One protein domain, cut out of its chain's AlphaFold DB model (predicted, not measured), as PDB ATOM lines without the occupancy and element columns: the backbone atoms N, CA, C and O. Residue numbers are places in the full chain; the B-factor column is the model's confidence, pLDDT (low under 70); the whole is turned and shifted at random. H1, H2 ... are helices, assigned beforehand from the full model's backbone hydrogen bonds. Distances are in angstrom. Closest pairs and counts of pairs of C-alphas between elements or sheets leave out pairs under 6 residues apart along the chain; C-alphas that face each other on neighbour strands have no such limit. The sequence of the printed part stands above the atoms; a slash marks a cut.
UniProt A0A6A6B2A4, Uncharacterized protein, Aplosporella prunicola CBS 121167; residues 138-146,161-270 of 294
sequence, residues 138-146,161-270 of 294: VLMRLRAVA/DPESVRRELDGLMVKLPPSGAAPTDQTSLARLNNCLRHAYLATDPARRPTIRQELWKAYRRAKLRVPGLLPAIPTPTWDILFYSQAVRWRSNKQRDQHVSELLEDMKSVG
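This is residues 138 to 146 and 161 to 270 of the 294 residues of an uncharacterized protein of Aplosporella prunicola CBS 121167 (UniProt A0A6A6B2A4). Two helical hairpins, H3 with H4 and H6 with H7, make the body, and H6 crosses over the first hairpin near its turn. H2 packs on H3, while H1, the piece before a cut, lies loosely by the start of H4. The printed part has 119 residues, with seven named helices in order H1 to H7 and no named strand: all helix. It is compact, with a radius of gyration of the C-alphas of 14.2 A and spans of 42 by 34 by 29 A.

Start at H1, residues 138 to 146, close to but not clearly touching H4, residues 208 to 225: the closest C-alphas, Val 138 and Thr 210, are 6.9 A apart. Next, H2, residues 162 to 172, touches H3, residues 183 to 201, at a steep tilt of 49 degrees, closest at C-alphas 169 and 197, 6.6 A. H3 and H4 form a hairpin at 26 degrees, closest at C-alphas 192 and 218, 4.9 A. H5, residues 229 to 232, only just touches H4, with 3 pairs of C-alphas within 8 A, and only at the corner. The hub is H6, residues 235 to 246: it touches H4 at a steep tilt of 56 degrees, C-alphas 212 and 244 being closest at 5.9 A, and forms a hairpin with H7, residues 255 to 268, closest at C-alphas 245 and 255, 6.1 A. Every O i to N i+4 pair is within hydrogen-bond range in H1, H2, H3, H4 and H7; H6 has 7 of 8, and H5 is too short for one.

Find C-alpha 138 at (103.752, 50.558, -4.321), where H1 begins. H3 runs 27.2 A, H4 25.4 A and H7 20.0 A, ending at C-alpha 268, (71.790, 48.703, 0.462).

Look across the cut, residues 147 to 160: C-alphas 146 and 161 are 28.8 A apart. Of the links printed whole, none is long. pLDDT is under 70 at residues 138 to 146, 161 and 179 to 180.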
ATOM      1  N   VAL A 138     105.041  50.599  -3.662       51.81
ATOM      2  CA  VAL A 138     103.752  50.558  -4.321       51.81
ATOM      3  C   VAL A 138     103.882  50.142  -5.785       51.81
ATOM      4  O   VAL A 138     103.124  49.273  -6.184       51.81
ATOM      5  N   LEU A 139     104.808  50.681  -6.584       52.03
ATOM      6  CA  LEU A 139     105.072  50.240  -7.960       52.03
ATOM      7  C   LEU A 139     105.705  48.848  -8.020       52.03
ATOM      8  O   LEU A 139     105.227  48.033  -8.808       52.03
ATOM      9  N   MET A 140     106.689  48.529  -7.171       58.06
ATOM     10  CA  MET A 140     107.303  47.195  -7.141       58.06
ATOM     11  C   MET A 140     106.292  46.131  -6.668       58.06
ATOM     12  O   MET A 140     106.124  45.106  -7.330       58.06
ATOM     13  N   ARG A 141     105.476  46.418  -5.632       54.78
ATOM     14  CA  ARG A 141     104.353  45.537  -5.247       54.78
ATOM     15  C   ARG A 141     103.196  45.537  -6.225       54.78
ATOM     16  O   ARG A 141     102.553  44.510  -6.361       54.78
ATOM     17  N   LEU A 142     102.873  46.640  -6.895       50.59
ATOM     18  CA  LEU A 142     101.838  46.636  -7.935       50.59
ATOM     19  C   LEU A 142     102.278  45.789  -9.125       50.59
ATOM     20  O   LEU A 142     101.418  45.179  -9.753       50.59
ATOM     21  N   ARG A 143     103.585  45.725  -9.406       56.25
ATOM     22  CA  ARG A 143     104.171  44.817 -10.394       56.25
ATOM     23  C   ARG A 143     104.119  43.367  -9.915       56.25
ATOM     24  O   ARG A 143     103.629  42.537 -10.665       56.25
ATOM     25  N   ALA A 144     104.483  43.082  -8.663       53.31
ATOM     26  CA  ALA A 144     104.394  41.737  -8.080       53.31
ATOM     27  C   ALA A 144     102.938  41.225  -7.980       53.31
ATOM     28  O   ALA A 144     102.626  40.121  -8.412       53.31
ATOM     29  N   VAL A 145     102.002  42.072  -7.535       55.22
ATOM     30  CA  VAL A 145     100.553  41.784  -7.474       55.22
ATOM     31  C   VAL A 145      99.930  41.668  -8.870       55.22
ATOM     32  O   VAL A 145      98.926  40.977  -9.030       55.22
ATOM     33  N   ALA A 146     100.477  42.348  -9.883       57.41
ATOM     34  CA  ALA A 146     100.045  42.187 -11.272       57.41
ATOM     35  C   ALA A 146     100.642  40.940 -11.949       57.41
ATOM     36  O   ALA A 146     100.014  40.425 -12.871       57.41
ATOM     37  N   ASP A 161      98.783  29.139  14.155       66.50
ATOM     38  CA  ASP A 161      98.348  27.841  13.623       66.50
ATOM     39  C   ASP A 161      97.830  28.024  12.182       66.50
ATOM     40  O   ASP A 161      96.784  28.667  11.981       66.50
ATOM     41  N   PRO A 162      98.569  27.533  11.166       78.75
ATOM     42  CA  PRO A 162      98.325  27.893   9.776       78.75
ATOM     43  C   PRO A 162      96.931  27.456   9.321       78.75
ATOM     44  O   PRO A 162      96.372  28.046   8.398       78.75
ATOM     45  N   GLU A 163      96.328  26.462   9.978       84.69
ATOM     46  CA  GLU A 163      94.958  26.047   9.691       84.69
ATOM     47  C   GLU A 163      93.905  27.062  10.134       84.69
ATOM     48  O   GLU A 163      92.951  27.305   9.391       84.69
ATOM     49  N   SER A 164      94.057  27.668  11.316       85.06
ATOM     50  CA  SER A 164      93.088  28.648  11.823       85.06
ATOM     51  C   SER A 164      93.050  29.873  10.915       85.06
ATOM     52  O   SER A 164      91.979  30.290  10.475       85.06
ATOM     53  N   VAL A 165      94.230  30.379  10.547       85.44
ATOM     54  CA  VAL A 165      94.366  31.533   9.647       85.44
ATOM     55  C   VAL A 165      93.779  31.222   8.271       85.44
ATOM     56  O   VAL A 165      93.061  32.046   7.709       85.44
ATOM     57  N   ARG A 166      94.016  30.019   7.726       86.81
ATOM     58  CA  ARG A 166      93.423  29.601   6.443       86.81
ATOM     59  C   ARG A 166      91.897  29.590   6.494       86.81
ATOM     60  O   ARG A 166      91.269  30.134   5.592       86.81
ATOM     61  N   ARG A 167      91.300  29.034   7.555       91.62
ATOM     62  CA  ARG A 167      89.833  29.004   7.724       91.62
ATOM     63  C   ARG A 167      89.239  30.408   7.821       91.62
ATOM     64  O   ARG A 167      88.190  30.668   7.235       91.62
ATOM     65  N   GLU A 168      89.907  31.311   8.531       91.56
ATOM     66  CA  GLU A 168      89.494  32.713   8.636       91.56
ATOM     67  C   GLU A 168      89.589  33.423   7.282       91.56
ATOM     68  O   GLU A 168      88.620  34.047   6.847       91.56
ATOM     69  N   LEU A 169      90.706  33.263   6.564       91.44
ATOM     70  CA  LEU A 169      90.883  33.817   5.222       91.44
ATOM     71  C   LEU A 169      89.828  33.289   4.241       91.44
ATOM     72  O   LEU A 169      89.259  34.075   3.486       91.44
ATOM     73  N   ASP A 170      89.509  31.996   4.280       93.88
ATOM     74  CA  ASP A 170      88.471  31.395   3.436       93.88
ATOM     75  C   ASP A 170      87.065  31.933   3.739       93.88
ATOM     76  O   ASP A 170      86.223  31.995   2.835       93.88
ATOM     77  N   GLY A 171      86.812  32.326   4.992       95.12
ATOM     78  CA  GLY A 171      85.583  32.995   5.424       95.12
ATOM     79  C   GLY A 171      85.496  34.464   4.996       95.12
ATOM     80  O   GLY A 171      84.395  34.997   4.872       95.12
ATOM     81  N   LEU A 172      86.639  35.106   4.731       94.94
ATOM     82  CA  LEU A 172      86.732  36.490   4.253       94.94
ATOM     83  C   LEU A 172      86.619  36.618   2.729       94.94
ATOM     84  O   LEU A 172      86.346  37.707   2.212       94.94
ATOM     85  N   MET A 173      86.857  35.533   1.994       95.75
ATOM     86  CA  MET A 173      86.826  35.560   0.537       95.75
ATOM     87  C   MET A 173      85.410  35.753   0.001       95.75
ATOM     88  O   MET A 173      84.486  35.004   0.317       95.75
ATOM     89  N   VAL A 174      85.268  36.721  -0.902       95.75
ATOM     90  CA  VAL A 174      84.029  36.962  -1.636       95.75
ATOM     91  C   VAL A 174      83.902  35.899  -2.726       95.75
ATOM     92  O   VAL A 174      84.743  35.814  -3.629       95.75
ATOM     93  N   LYS A 175      82.857  35.072  -2.627       95.06
ATOM     94  CA  LYS A 175      82.572  33.964  -3.547       95.06
ATOM     95  C   LYS A 175      81.333  34.315  -4.360       95.06
ATOM     96  O   LYS A 175      80.238  34.387  -3.811       95.06
ATOM     97  N   LEU A 176      81.505  34.530  -5.662       91.75
ATOM     98  CA  LEU A 176      80.377  34.650  -6.582       91.75
ATOM     99  C   LEU A 176      80.110  33.308  -7.270       91.75
ATOM    100  O   LEU A 176      81.057  32.571  -7.554       91.75
ATOM    101  N   PRO A 177      78.837  32.984  -7.560       88.06
ATOM    102  CA  PRO A 177      78.519  31.823  -8.371       88.06
ATOM    103  C   PRO A 177      79.159  31.981  -9.762       88.06
ATOM    104  O   PRO A 177      79.146  33.082 -10.314       88.06
ATOM    105  N   PRO A 178      79.667  30.898 -10.374       79.88
ATOM    106  CA  PRO A 178      80.357  30.935 -11.672       79.88
ATOM    107  C   PRO A 178      79.440  31.273 -12.863       79.88
ATOM    108  O   PRO A 178      79.830  31.128 -14.018       79.88
ATOM    109  N   SER A 179      78.200  31.691 -12.612       69.88
ATOM    110  CA  SER A 179      77.172  31.852 -13.632       69.88
ATOM    111  C   SER A 179      77.405  33.116 -14.464       69.88
ATOM    112  O   SER A 179      76.864  34.175 -14.162       69.88
ATOM    113  N   GLY A 180      78.192  32.988 -15.536       69.12
ATOM    114  CA  GLY A 180      78.233  33.944 -16.648       69.12
ATOM    115  C   GLY A 180      79.013  35.240 -16.408       69.12
ATOM    116  O   GLY A 180      78.829  36.189 -17.166       69.12
ATOM    117  N   ALA A 181      79.865  35.303 -15.382       75.88
ATOM    118  CA  ALA A 181      80.720  36.466 -15.156       75.88
ATOM    119  C   ALA A 181      81.746  36.618 -16.293       75.88
ATOM    120  O   ALA A 181      82.358  35.635 -16.721       75.88
ATOM    121  N   ALA A 182      81.954  37.846 -16.776       86.94
ATOM    122  CA  ALA A 182      82.997  38.106 -17.758       86.94
ATOM    123  C   ALA A 182      84.382  37.864 -17.118       86.94
ATOM    124  O   ALA A 182      84.553  38.087 -15.915       86.94
ATOM    125  N   PRO A 183      85.413  37.470 -17.891       86.00
ATOM    126  CA  PRO A 183      86.755  37.243 -17.341       86.00
ATOM    127  C   PRO A 183      87.303  38.476 -16.601       86.00
ATOM    128  O   PRO A 183      87.975  38.352 -15.579       86.00
ATOM    129  N   THR A 184      86.940  39.682 -17.047       85.81
ATOM    130  CA  THR A 184      87.294  40.961 -16.407       85.81
ATOM    131  C   THR A 184      86.731  41.133 -14.999       85.81
ATOM    132  O   THR A 184      87.324  41.835 -14.166       85.81
ATOM    133  N   ASP A 185      85.583  40.521 -14.735       91.12
ATOM    134  CA  ASP A 185      84.873  40.604 -13.463       91.12
ATOM    135  C   ASP A 185      85.579  39.693 -12.465       91.12
ATOM    136  O   ASP A 185      85.896  40.107 -11.348       91.12
ATOM    137  N   GLN A 186      85.957  38.497 -12.927       90.75
ATOM    138  CA  GLN A 186      86.730  37.536 -12.154       90.75
ATOM    139  C   GLN A 186      88.116  38.078 -11.782       90.75
ATOM    140  O   GLN A 186      88.519  37.947 -10.629       90.75
ATOM    141  N   THR A 187      88.810  38.782 -12.687       92.50
ATOM    142  CA  THR A 187      90.081  39.459 -12.358       92.50
ATOM    143  C   THR A 187      89.898  40.525 -11.273       92.50
ATOM    144  O   THR A 187      90.723  40.659 -10.369       92.50
ATOM    145  N   SER A 188      88.810  41.295 -11.339       94.12
ATOM    146  CA  SER A 188      88.537  42.361 -10.364       94.12
ATOM    147  C   SER A 188      88.203  41.786  -8.985       94.12
ATOM    148  O   SER A 188      88.671  42.308  -7.972       94.12
ATOM    149  N   LEU A 189      87.455  40.680  -8.952       95.38
ATOM    150  CA  LEU A 189      87.139  39.931  -7.738       95.38
ATOM    151  C   LEU A 189      88.383  39.273  -7.126       95.38
ATOM    152  O   LEU A 189      88.602  39.379  -5.920       95.38
ATOM    153  N   ALA A 190      89.223  38.640  -7.949       93.88
ATOM    154  CA  ALA A 190      90.479  38.037  -7.511       93.88
ATOM    155  C   ALA A 190      91.401  39.083  -6.867       93.88
ATOM    156  O   ALA A 190      91.917  38.861  -5.772       93.88
ATOM    157  N   ARG A 191      91.522  40.267  -7.485       94.12
ATOM    158  CA  ARG A 191      92.295  41.382  -6.923       94.12
ATOM    159  C   ARG A 191      91.736  41.863  -5.583       94.12
ATOM    160  O   ARG A 191      92.514  42.092  -4.664       94.12
ATOM    161  N   LEU A 192      90.411  41.989  -5.446       96.94
ATOM    162  CA  LEU A 192      89.782  42.336  -4.166       96.94
ATOM    163  C   LEU A 192      90.098  41.295  -3.084       96.94
ATOM    164  O   LEU A 192      90.542  41.664  -1.999       96.94
ATOM    165  N   ASN A 193      89.933  40.007  -3.392       96.38
ATOM    166  CA  ASN A 193      90.237  38.919  -2.462       96.38
ATOM    167  C   ASN A 193      91.718  38.909  -2.050       96.38
ATOM    168  O   ASN A 193      92.020  38.679  -0.880       96.38
ATOM    169  N   ASN A 194      92.638  39.222  -2.965       93.88
ATOM    170  CA  ASN A 194      94.053  39.345  -2.624       93.88
ATOM    171  C   ASN A 194      94.316  40.538  -1.685       93.88
ATOM    172  O   ASN A 194      94.941  40.390  -0.635       93.88
ATOM    173  N   CYS A 195      93.762  41.717  -1.988       94.94
ATOM    174  CA  CYS A 195      93.885  42.884  -1.110       94.94
ATOM    175  C   CYS A 195      93.281  42.646   0.285       94.94
ATOM    176  O   CYS A 195      93.824  43.146   1.268       94.94
ATOM    177  N   LEU A 196      92.192  41.876   0.391       95.69
ATOM    178  CA  LEU A 196      91.596  41.486   1.673       95.69
ATOM    179  C   LEU A 196      92.533  40.597   2.494       95.69
ATOM    180  O   LEU A 196      92.704  40.848   3.685       95.69
ATOM    181  N   ARG A 197      93.187  39.614   1.860       92.69
ATOM    182  CA  ARG A 197      94.208  38.781   2.516       92.69
ATOM    183  C   ARG A 197      95.351  39.638   3.049       92.69
ATOM    184  O   ARG A 197      95.688  39.537   4.225       92.69
ATOM    185  N   HIS A 198      95.889  40.542   2.231       90.38
ATOM    186  CA  HIS A 198      96.945  41.452   2.677       90.38
ATOM    187  C   HIS A 198      96.487  42.370   3.812       90.38
ATOM    188  O   HIS A 198      97.242  42.588   4.752       90.38
ATOM    189  N   ALA A 199      95.260  42.894   3.761       93.56
ATOM    190  CA  ALA A 199      94.714  43.733   4.826       93.56
ATOM    191  C   ALA A 199      94.534  42.969   6.142       93.56
ATOM    192  O   ALA A 199      94.815  43.529   7.200       93.56
ATOM    193  N   TYR A 200      94.123  41.702   6.071       92.19
ATOM    194  CA  TYR A 200      94.008  40.821   7.231       92.19
ATOM    195  C   TYR A 200      95.371  40.535   7.870       92.19
ATOM    196  O   TYR A 200      95.543  40.655   9.080       92.19
ATOM    197  N   LEU A 201      96.363  40.224   7.035       88.88
ATOM    198  CA  LEU A 201      97.714  39.854   7.457       88.88
ATOM    199  C   LEU A 201      98.608  41.067   7.784       88.88
ATOM    200  O   LEU A 201      99.721  40.895   8.273       88.88
ATOM    201  N   ALA A 202      98.152  42.304   7.548       86.94
ATOM    202  CA  ALA A 202      98.933  43.529   7.749       86.94
ATOM    203  C   ALA A 202      99.206  43.841   9.237       86.94
ATOM    204  O   ALA A 202      98.594  44.726   9.861       86.94
ATOM    205  N   THR A 203     100.189  43.153   9.812       79.56
ATOM    206  CA  THR A 203     100.695  43.403  11.166       79.56
ATOM    207  C   THR A 203     101.551  44.669  11.229       79.56
ATOM    208  O   THR A 203     101.422  45.432  12.194       79.56
ATOM    209  N   ASP A 204     102.330  44.937  10.178       83.81
ATOM    210  CA  ASP A 204     103.246  46.075  10.068       83.81
ATOM    211  C   ASP A 204     102.506  47.424   9.890       83.81
ATOM    212  O   ASP A 204     101.810  47.632   8.889       83.81
ATOM    213  N   PRO A 205     102.647  48.379  10.833       85.75
ATOM    214  CA  PRO A 205     102.095  49.726  10.710       85.75
ATOM    215  C   PRO A 205     102.552  50.500   9.467       85.75
ATOM    216  O   PRO A 205     101.755  51.290   8.957       85.75
ATOM    217  N   ALA A 206     103.778  50.288   8.978       87.69
ATOM    218  CA  ALA A 206     104.349  51.053   7.868       87.69
ATOM    219  C   ALA A 206     103.686  50.718   6.523       87.69
ATOM    220  O   ALA A 206     103.450  51.606   5.706       87.69
ATOM    221  N   ARG A 207     103.300  49.450   6.314       84.94
ATOM    222  CA  ARG A 207     102.673  48.968   5.063       84.94
ATOM    223  C   ARG A 207     101.165  49.242   4.985       84.94
ATOM    224  O   ARG A 207     100.581  49.271   3.899       84.94
ATOM    225  N   ARG A 208     100.502  49.471   6.122       88.75
ATOM    226  CA  ARG A 208      99.040  49.651   6.194       88.75
ATOM    227  C   ARG A 208      98.471  50.803   5.347       88.75
ATOM    228  O   ARG A 208      97.398  50.592   4.778       88.75
ATOM    229  N   PRO A 209      99.090  51.999   5.236       90.38
ATOM    230  CA  PRO A 209      98.554  53.072   4.396       90.38
ATOM    231  C   PRO A 209      98.393  52.642   2.936       90.38
ATOM    232  O   PRO A 209      97.343  52.906   2.347       90.38
ATOM    233  N   THR A 210      99.392  51.936   2.399       89.56
ATOM    234  CA  THR A 210      99.409  51.402   1.033       89.56
ATOM    235  C   THR A 210      98.356  50.318   0.852       89.56
ATOM    236  O   THR A 210      97.518  50.419  -0.043       89.56
ATOM    237  N   ILE A 211      98.329  49.324   1.747       91.31
ATOM    238  CA  ILE A 211      97.365  48.213   1.684       91.31
ATOM    239  C   ILE A 211      95.927  48.738   1.734       91.31
ATOM    240  O   ILE A 211      95.083  48.308   0.957       91.31
ATOM    241  N   ARG A 212      95.647  49.724   2.591       93.94
ATOM    242  CA  ARG A 212      94.334  50.371   2.683       93.94
ATOM    243  C   ARG A 212      93.926  51.067   1.382       93.94
ATOM    244  O   ARG A 212      92.762  50.968   0.991       93.94
ATOM    245  N   GLN A 213      94.842  51.801   0.745       93.94
ATOM    246  CA  GLN A 213      94.565  52.482  -0.524       93.94
ATOM    247  C   GLN A 213      94.297  51.475  -1.645       93.94
ATOM    248  O   GLN A 213      93.330  51.635  -2.389       93.94
ATOM    249  N   GLU A 214      95.110  50.423  -1.749       93.69
ATOM    250  CA  GLU A 214      94.909  49.366  -2.743       93.69
ATOM    251  C   GLU A 214      93.626  48.575  -2.494       93.69
ATOM    252  O   GLU A 214      92.871  48.334  -3.436       93.69
ATOM    253  N   LEU A 215      93.307  48.270  -1.232       96.50
ATOM    254  CA  LEU A 215      92.046  47.640  -0.853       96.50
ATOM    255  C   LEU A 215      90.846  48.488  -1.280       96.50
ATOM    256  O   LEU A 215      89.908  47.962  -1.876       96.50
ATOM    257  N   TRP A 216      90.890  49.803  -1.047       97.44
ATOM    258  CA  TRP A 216      89.821  50.704  -1.473       97.44
ATOM    259  C   TRP A 216      89.655  50.741  -2.997       97.44
ATOM    260  O   TRP A 216      88.541  50.618  -3.512       97.44
ATOM    261  N   LYS A 217      90.763  50.854  -3.742       96.56
ATOM    262  CA  LYS A 217      90.744  50.828  -5.214       96.56
ATOM    263  C   LYS A 217      90.186  49.503  -5.741       96.56
ATOM    264  O   LYS A 217      89.379  49.514  -6.673       96.56
ATOM    265  N   ALA A 218      90.608  48.379  -5.158       97.06
ATOM    266  CA  ALA A 218      90.140  47.051  -5.531       97.06
ATOM    267  C   ALA A 218      88.640  46.891  -5.249       97.06
ATOM    268  O   ALA A 218      87.909  46.452  -6.136       97.06
ATOM    269  N   TYR A 219      88.169  47.342  -4.081       98.31
ATOM    270  CA  TYR A 219      86.749  47.361  -3.721       98.31
ATOM    271  C   TYR A 219      85.925  48.175  -4.720       98.31
ATOM    272  O   TYR A 219      85.002  47.646  -5.337       98.31
ATOM    273  N   ARG A 220      86.299  49.437  -4.963       98.12
ATOM    274  CA  ARG A 220      85.600  50.323  -5.906       98.12
ATOM    275  C   ARG A 220      85.555  49.741  -7.317       98.12
ATOM    276  O   ARG A 220      84.526  49.812  -7.984       98.12
ATOM    277  N   ARG A 221      86.657  49.146  -7.782       96.19
ATOM    278  CA  ARG A 221      86.719  48.506  -9.101       96.19
ATOM    279  C   ARG A 221      85.828  47.269  -9.176       96.19
ATOM    280  O   ARG A 221      85.111  47.119 -10.163       96.19
ATOM    281  N   ALA A 222      85.858  46.418  -8.155       96.94
ATOM    282  CA  ALA A 222      84.994  45.249  -8.075       96.94
ATOM    283  C   ALA A 222      83.520  45.668  -8.031       96.94
ATOM    284  O   ALA A 222      82.732  45.143  -8.803       96.94
ATOM    285  N   LYS A 223      83.153  46.671  -7.223       97.44
ATOM    286  CA  LYS A 223      81.780  47.196  -7.125       97.44
ATOM    287  C   LYS A 223      81.233  47.673  -8.474       97.44
ATOM    288  O   LYS A 223      80.064  47.462  -8.766       97.44
ATOM    289  N   LEU A 224      82.074  48.306  -9.296       97.00
ATOM    290  CA  LEU A 224      81.680  48.791 -10.622       97.00
ATOM    291  C   LEU A 224      81.565  47.682 -11.676       97.00
ATOM    292  O   LEU A 224      80.771  47.817 -12.601       97.00
ATOM    293  N   ARG A 225      82.392  46.634 -11.583       95.50
ATOM    294  CA  ARG A 225      82.499  45.595 -12.621       95.50
ATOM    295  C   ARG A 225      81.694  44.340 -12.317       95.50
ATOM    296  O   ARG A 225      81.206  43.705 -13.234       95.50
ATOM    297  N   VAL A 226      81.565  43.986 -11.045       95.88
ATOM    298  CA  VAL A 226      80.988  42.721 -10.600       95.88
ATOM    299  C   VAL A 226      79.539  42.962 -10.158       95.88
ATOM    300  O   VAL A 226      79.309  43.466  -9.053       95.88
ATOM    301  N   PRO A 227      78.536  42.628 -10.990       94.31
ATOM    302  CA  PRO A 227      77.140  42.760 -10.595       94.31
ATOM    303  C   PRO A 227      76.830  41.810  -9.434       94.31
ATOM    304  O   PRO A 227      77.286  40.669  -9.402       94.31
ATOM    305  N   GLY A 228      76.054  42.282  -8.456       94.81
ATOM    306  CA  GLY A 228      75.723  41.480  -7.275       94.81
ATOM    307  C   GLY A 228      76.885  41.283  -6.297       94.81
ATOM    308  O   GLY A 228      76.775  40.442  -5.412       94.81
ATOM    309  N   LEU A 229      77.971  42.063  -6.407       96.88
ATOM    310  CA  LEU A 229      79.080  41.999  -5.451       96.88
ATOM    311  C   LEU A 229      78.613  42.244  -4.013       96.88
ATOM    312  O   LEU A 229      78.932  41.454  -3.137       96.88
ATOM    313  N   LEU A 230      77.863  43.326  -3.774       97.56
ATOM    314  CA  LEU A 230      77.492  43.765  -2.424       97.56
ATOM    315  C   LEU A 230      76.815  42.662  -1.587       97.56
ATOM    316  O   LEU A 230      77.309  42.391  -0.494       97.56
ATOM    317  N   PRO A 231      75.751  41.976  -2.063       97.19
ATOM    318  CA  PRO A 231      75.141  40.881  -1.305       97.19
ATOM    319  C   PRO A 231      76.025  39.628  -1.205       97.19
ATOM    320  O   PRO A 231      75.762  38.774  -0.365       97.19
ATOM    321  N   ALA A 232      77.054  39.494  -2.048       96.94
ATOM    322  CA  ALA A 232      77.992  38.374  -2.008       96.94
ATOM    323  C   ALA A 232      79.152  38.589  -1.017       96.94
ATOM    324  O   ALA A 232      79.887  37.640  -0.739       96.94
ATOM    325  N   ILE A 233      79.349  39.810  -0.500       97.88
ATOM    326  CA  ILE A 233      80.411  40.109   0.468       97.88
ATOM    327  C   ILE A 233      80.052  39.483   1.829       97.88
ATOM    328  O   ILE A 233      79.019  39.841   2.404       97.88
ATOM    329  N   PRO A 234      80.899  38.591   2.383       97.44
ATOM    330  CA  PRO A 234      80.683  38.034   3.712       97.44
ATOM    331  C   PRO A 234      80.679  39.114   4.797       97.44
ATOM    332  O   PRO A 234      81.436  40.083   4.753       97.44
ATOM    333  N   THR A 235      79.879  38.903   5.837       96.25
ATOM    334  CA  THR A 235      79.823  39.750   7.036       96.25
ATOM    335  C   THR A 235      81.207  40.110   7.617       96.25
ATOM    336  O   THR A 235      81.470  41.299   7.773       96.25
ATOM    337  N   PRO A 236      82.148  39.176   7.872       96.38
ATOM    338  CA  PRO A 236      83.464  39.547   8.414       96.38
ATOM    339  C   PRO A 236      84.314  40.384   7.438       96.38
ATOM    340  O   PRO A 236      85.168  41.169   7.849       96.38
ATOM    341  N   THR A 237      84.066  40.276   6.135       97.19
ATOM    342  CA  THR A 237      84.747  41.077   5.110       97.19
ATOM    343  C   THR A 237      84.327  42.543   5.176       97.19
ATOM    344  O   THR A 237      85.160  43.432   4.984       97.19
ATOM    345  N   TRP A 238      83.059  42.807   5.508       97.75
ATOM    346  CA  TRP A 238      82.559  44.158   5.755       97.75
ATOM    347  C   TRP A 238      83.280  44.847   6.914       97.75
ATOM    348  O   TRP A 238      83.601  46.029   6.794       97.75
ATOM    349  N   ASP A 239      83.609  44.112   7.982       95.56
ATOM    350  CA  ASP A 239      84.406  44.644   9.091       95.56
ATOM    351  C   ASP A 239      85.798  45.081   8.608       95.56
ATOM    352  O   ASP A 239      86.212  46.211   8.863       95.56
ATOM    353  N   ILE A 240      86.513  44.242   7.849       95.75
ATOM    354  CA  ILE A 240      87.849  44.597   7.330       95.75
ATOM    355  C   ILE A 240      87.782  45.825   6.419       95.75
ATOM    356  O   ILE A 240      88.593  46.749   6.556       95.75
ATOM    357  N   LEU A 241      86.812  45.864   5.501       97.12
ATOM    358  CA  LEU A 241      86.611  47.011   4.618       97.12
ATOM    359  C   LEU A 241      86.356  48.279   5.433       97.12
ATOM    360  O   LEU A 241      87.058  49.271   5.245       97.12
ATOM    361  N   PHE A 242      85.428  48.238   6.384       97.00
ATOM    362  CA  PHE A 242      85.081  49.396   7.198       97.00
ATOM    363  C   PHE A 242      86.245  49.864   8.072       97.00
ATOM    364  O   PHE A 242      86.668  51.020   7.984       97.00
ATOM    365  N   TYR A 243      86.816  48.969   8.881       94.81
ATOM    366  CA  TYR A 243      87.869  49.321   9.828       94.81
ATOM    367  C   TYR A 243      89.162  49.736   9.146       94.81
ATOM    368  O   TYR A 243      89.835  50.629   9.653       94.81
ATOM    369  N   SER A 244      89.493  49.174   7.980       94.81
ATOM    370  CA  SER A 244      90.650  49.646   7.216       94.81
ATOM    371  C   SER A 244      90.501  51.118   6.805       94.81
ATOM    372  O   SER A 244      91.475  51.869   6.873       94.81
ATOM    373  N   GLN A 245      89.293  51.563   6.437       95.88
ATOM    374  CA  GLN A 245      89.040  52.936   5.985       95.88
ATOM    375  C   GLN A 245      88.750  53.909   7.134       95.88
ATOM    376  O   GLN A 245      89.121  55.079   7.044       95.88
ATOM    377  N   ALA A 246      88.151  53.441   8.234       94.12
ATOM    378  CA  ALA A 246      87.709  54.274   9.354       94.12
ATOM    379  C   ALA A 246      88.849  54.842  10.220       94.12
ATOM    380  O   ALA A 246      88.606  55.733  11.043       94.12
ATOM    381  N   VAL A 247      90.093  54.386  10.038       90.62
ATOM    382  CA  VAL A 247      91.250  54.868  10.805       90.62
ATOM    383  C   VAL A 247      91.566  56.336  10.486       90.62
ATOM    384  O   VAL A 247      91.797  56.723   9.333       90.62
ATOM    385  N   ARG A 248      91.624  57.156  11.543       86.56
ATOM    386  CA  ARG A 248      92.024  58.569  11.498       86.56
ATOM    387  C   ARG A 248      93.550  58.675  11.433       86.56
ATOM    388  O   ARG A 248      94.219  58.633  12.458       86.56
ATOM    389  N   TRP A 249      94.100  58.810  10.228       84.00
ATOM    390  CA  TRP A 249      95.520  59.115  10.000       84.00
ATOM    391  C   TRP A 249      95.677  60.409   9.221       84.00
ATOM    392  O   TRP A 249      94.841  60.725   8.378       84.00
ATOM    393  N   ARG A 250      96.801  61.105   9.430       81.81
ATOM    394  CA  ARG A 250      97.118  62.370   8.744       81.81
ATOM    395  C   ARG A 250      97.146  62.237   7.212       81.81
ATOM    396  O   ARG A 250      96.837  63.194   6.513       81.81
ATOM    397  N   SER A 251      97.458  61.048   6.691       81.38
ATOM    398  CA  SER A 251      97.445  60.740   5.251       81.38
ATOM    399  C   SER A 251      96.060  60.379   4.690       81.38
ATOM    400  O   SER A 251      95.894  60.320   3.475       81.38
ATOM    401  N   ASN A 252      95.051  60.138   5.536       87.19
ATOM    402  CA  ASN A 252      93.722  59.675   5.123       87.19
ATOM    403  C   ASN A 252      92.740  60.832   4.907       87.19
ATOM    404  O   ASN A 252      91.734  60.947   5.605       87.19
ATOM    405  N   LYS A 253      93.037  61.712   3.950       91.56
ATOM    406  CA  LYS A 253      92.210  62.904   3.696       91.56
ATOM    407  C   LYS A 253      90.790  62.568   3.212       91.56
ATOM    408  O   LYS A 253      89.880  63.351   3.434       91.56
ATOM    409  N   GLN A 254      90.604  61.412   2.573       94.62
ATOM    410  CA  GLN A 254      89.325  60.964   1.994       94.62
ATOM    411  C   GLN A 254      88.552  59.991   2.900       94.62
ATOM    412  O   GLN A 254      87.582  59.375   2.461       94.62
ATOM    413  N   ARG A 255      88.956  59.864   4.172       94.88
ATOM    414  CA  ARG A 255      88.350  58.956   5.156       94.88
ATOM    415  C   ARG A 255      86.827  59.027   5.161       94.88
ATOM    416  O   ARG A 255      86.168  58.005   5.003       94.88
ATOM    417  N   ASP A 256      86.285  60.220   5.375       95.88
ATOM    418  CA  ASP A 256      84.854  60.392   5.630       95.88
ATOM    419  C   ASP A 256      84.030  60.063   4.383       95.88
ATOM    420  O   ASP A 256      82.975  59.447   4.484       95.88
ATOM    421  N   GLN A 257      84.573  60.361   3.198       97.31
ATOM    422  CA  GLN A 257      83.983  59.959   1.926       97.31
ATOM    423  C   GLN A 257      83.947  58.432   1.778       97.31
ATOM    424  O   GLN A 257      82.900  57.881   1.444       97.31
ATOM    425  N   HIS A 258      85.062  57.740   2.042       97.19
ATOM    426  CA  HIS A 258      85.129  56.278   1.925       97.19
ATOM    427  C   HIS A 258      84.189  55.590   2.923       97.19
ATOM    428  O   HIS A 258      83.486  54.648   2.567       97.19
ATOM    429  N   VAL A 259      84.159  56.075   4.169       96.69
ATOM    430  CA  VAL A 259      83.294  55.537   5.229       96.69
ATOM    431  C   VAL A 259      81.818  55.781   4.913       96.69
ATOM    432  O   VAL A 259      81.021  54.860   5.058       96.69
ATOM    433  N   SER A 260      81.451  56.978   4.444       97.12
ATOM    434  CA  SER A 260      80.073  57.284   4.041       97.12
ATOM    435  C   SER A 260      79.596  56.354   2.930       97.12
ATOM    436  O   SER A 260      78.507  55.798   3.022       97.12
ATOM    437  N   GLU A 261      80.426  56.134   1.908       98.06
ATOM    438  CA  GLU A 261      80.082  55.230   0.813       98.06
ATOM    439  C   GLU A 261      79.924  53.777   1.292       98.06
ATOM    440  O   GLU A 261      78.968  53.107   0.908       98.06
ATOM    441  N   LEU A 262      80.818  53.292   2.161       97.81
ATOM    442  CA  LEU A 262      80.695  51.945   2.727       97.81
ATOM    443  C   LEU A 262      79.408  51.774   3.536       97.81
ATOM    444  O   LEU A 262      78.775  50.728   3.442       97.81
ATOM    445  N   LEU A 263      79.000  52.786   4.306       96.81
ATOM    446  CA  LEU A 263      77.748  52.746   5.065       96.81
ATOM    447  C   LEU A 263      76.519  52.737   4.148       96.81
ATOM    448  O   LEU A 263      75.562  52.014   4.418       96.81
ATOM    449  N   GLU A 264      76.539  53.495   3.051       98.06
ATOM    450  CA  GLU A 264      75.485  53.441   2.031       98.06
ATOM    451  C   GLU A 264      75.394  52.052   1.385       98.06
ATOM    452  O   GLU A 264      74.297  51.510   1.224       98.06
ATOM    453  N   ASP A 265      76.541  51.446   1.074       98.19
ATOM    454  CA  ASP A 265      76.610  50.108   0.493       98.19
ATOM    455  C   ASP A 265      76.118  49.032   1.471       98.19
ATOM    456  O   ASP A 265      75.307  48.188   1.090       98.19
ATOM    457  N   MET A 266      76.528  49.095   2.740       97.69
ATOM    458  CA  MET A 266      76.024  48.226   3.811       97.69
ATOM    459  C   MET A 266      74.506  48.362   3.969       97.69
ATOM    460  O   MET A 266      73.780  47.367   3.998       97.69
ATOM    461  N   LYS A 267      73.997  49.596   3.969       97.56
ATOM    462  CA  LYS A 267      72.559  49.856   4.049       97.56
ATOM    463  C   LYS A 267      71.802  49.265   2.862       97.56
ATOM    464  O   LYS A 267      70.697  48.756   3.037       97.56
ATOM    465  N   SER A 268      72.396  49.284   1.667       97.94
ATOM    466  CA  SER A 268      71.790  48.703   0.462       97.94
ATOM    467  C   SER A 268      71.599  47.181   0.548       97.94
ATOM    468  O   SER A 268      70.672  46.654  -0.064       97.94
ATOM    469  N   VAL A 269      72.419  46.488   1.347       97.44
ATOM    470  CA  VAL A 269      72.299  45.042   1.618       97.44
ATOM    471  C   VAL A 269      71.534  44.734   2.912       97.44
ATOM    472  O   VAL A 269      71.446  43.576   3.312       97.44
ATOM    473  N   GLY A 270      70.942  45.748   3.554       97.31
ATOM    474  CA  GLY A 270      70.153  45.593   4.780       97.31
ATOM    475  C   GLY A 270      70.977  45.538   6.070       97.31
ATOM    476  O   GLY A 270      70.460  45.099   7.094       97.31
TER     477      GLY A 270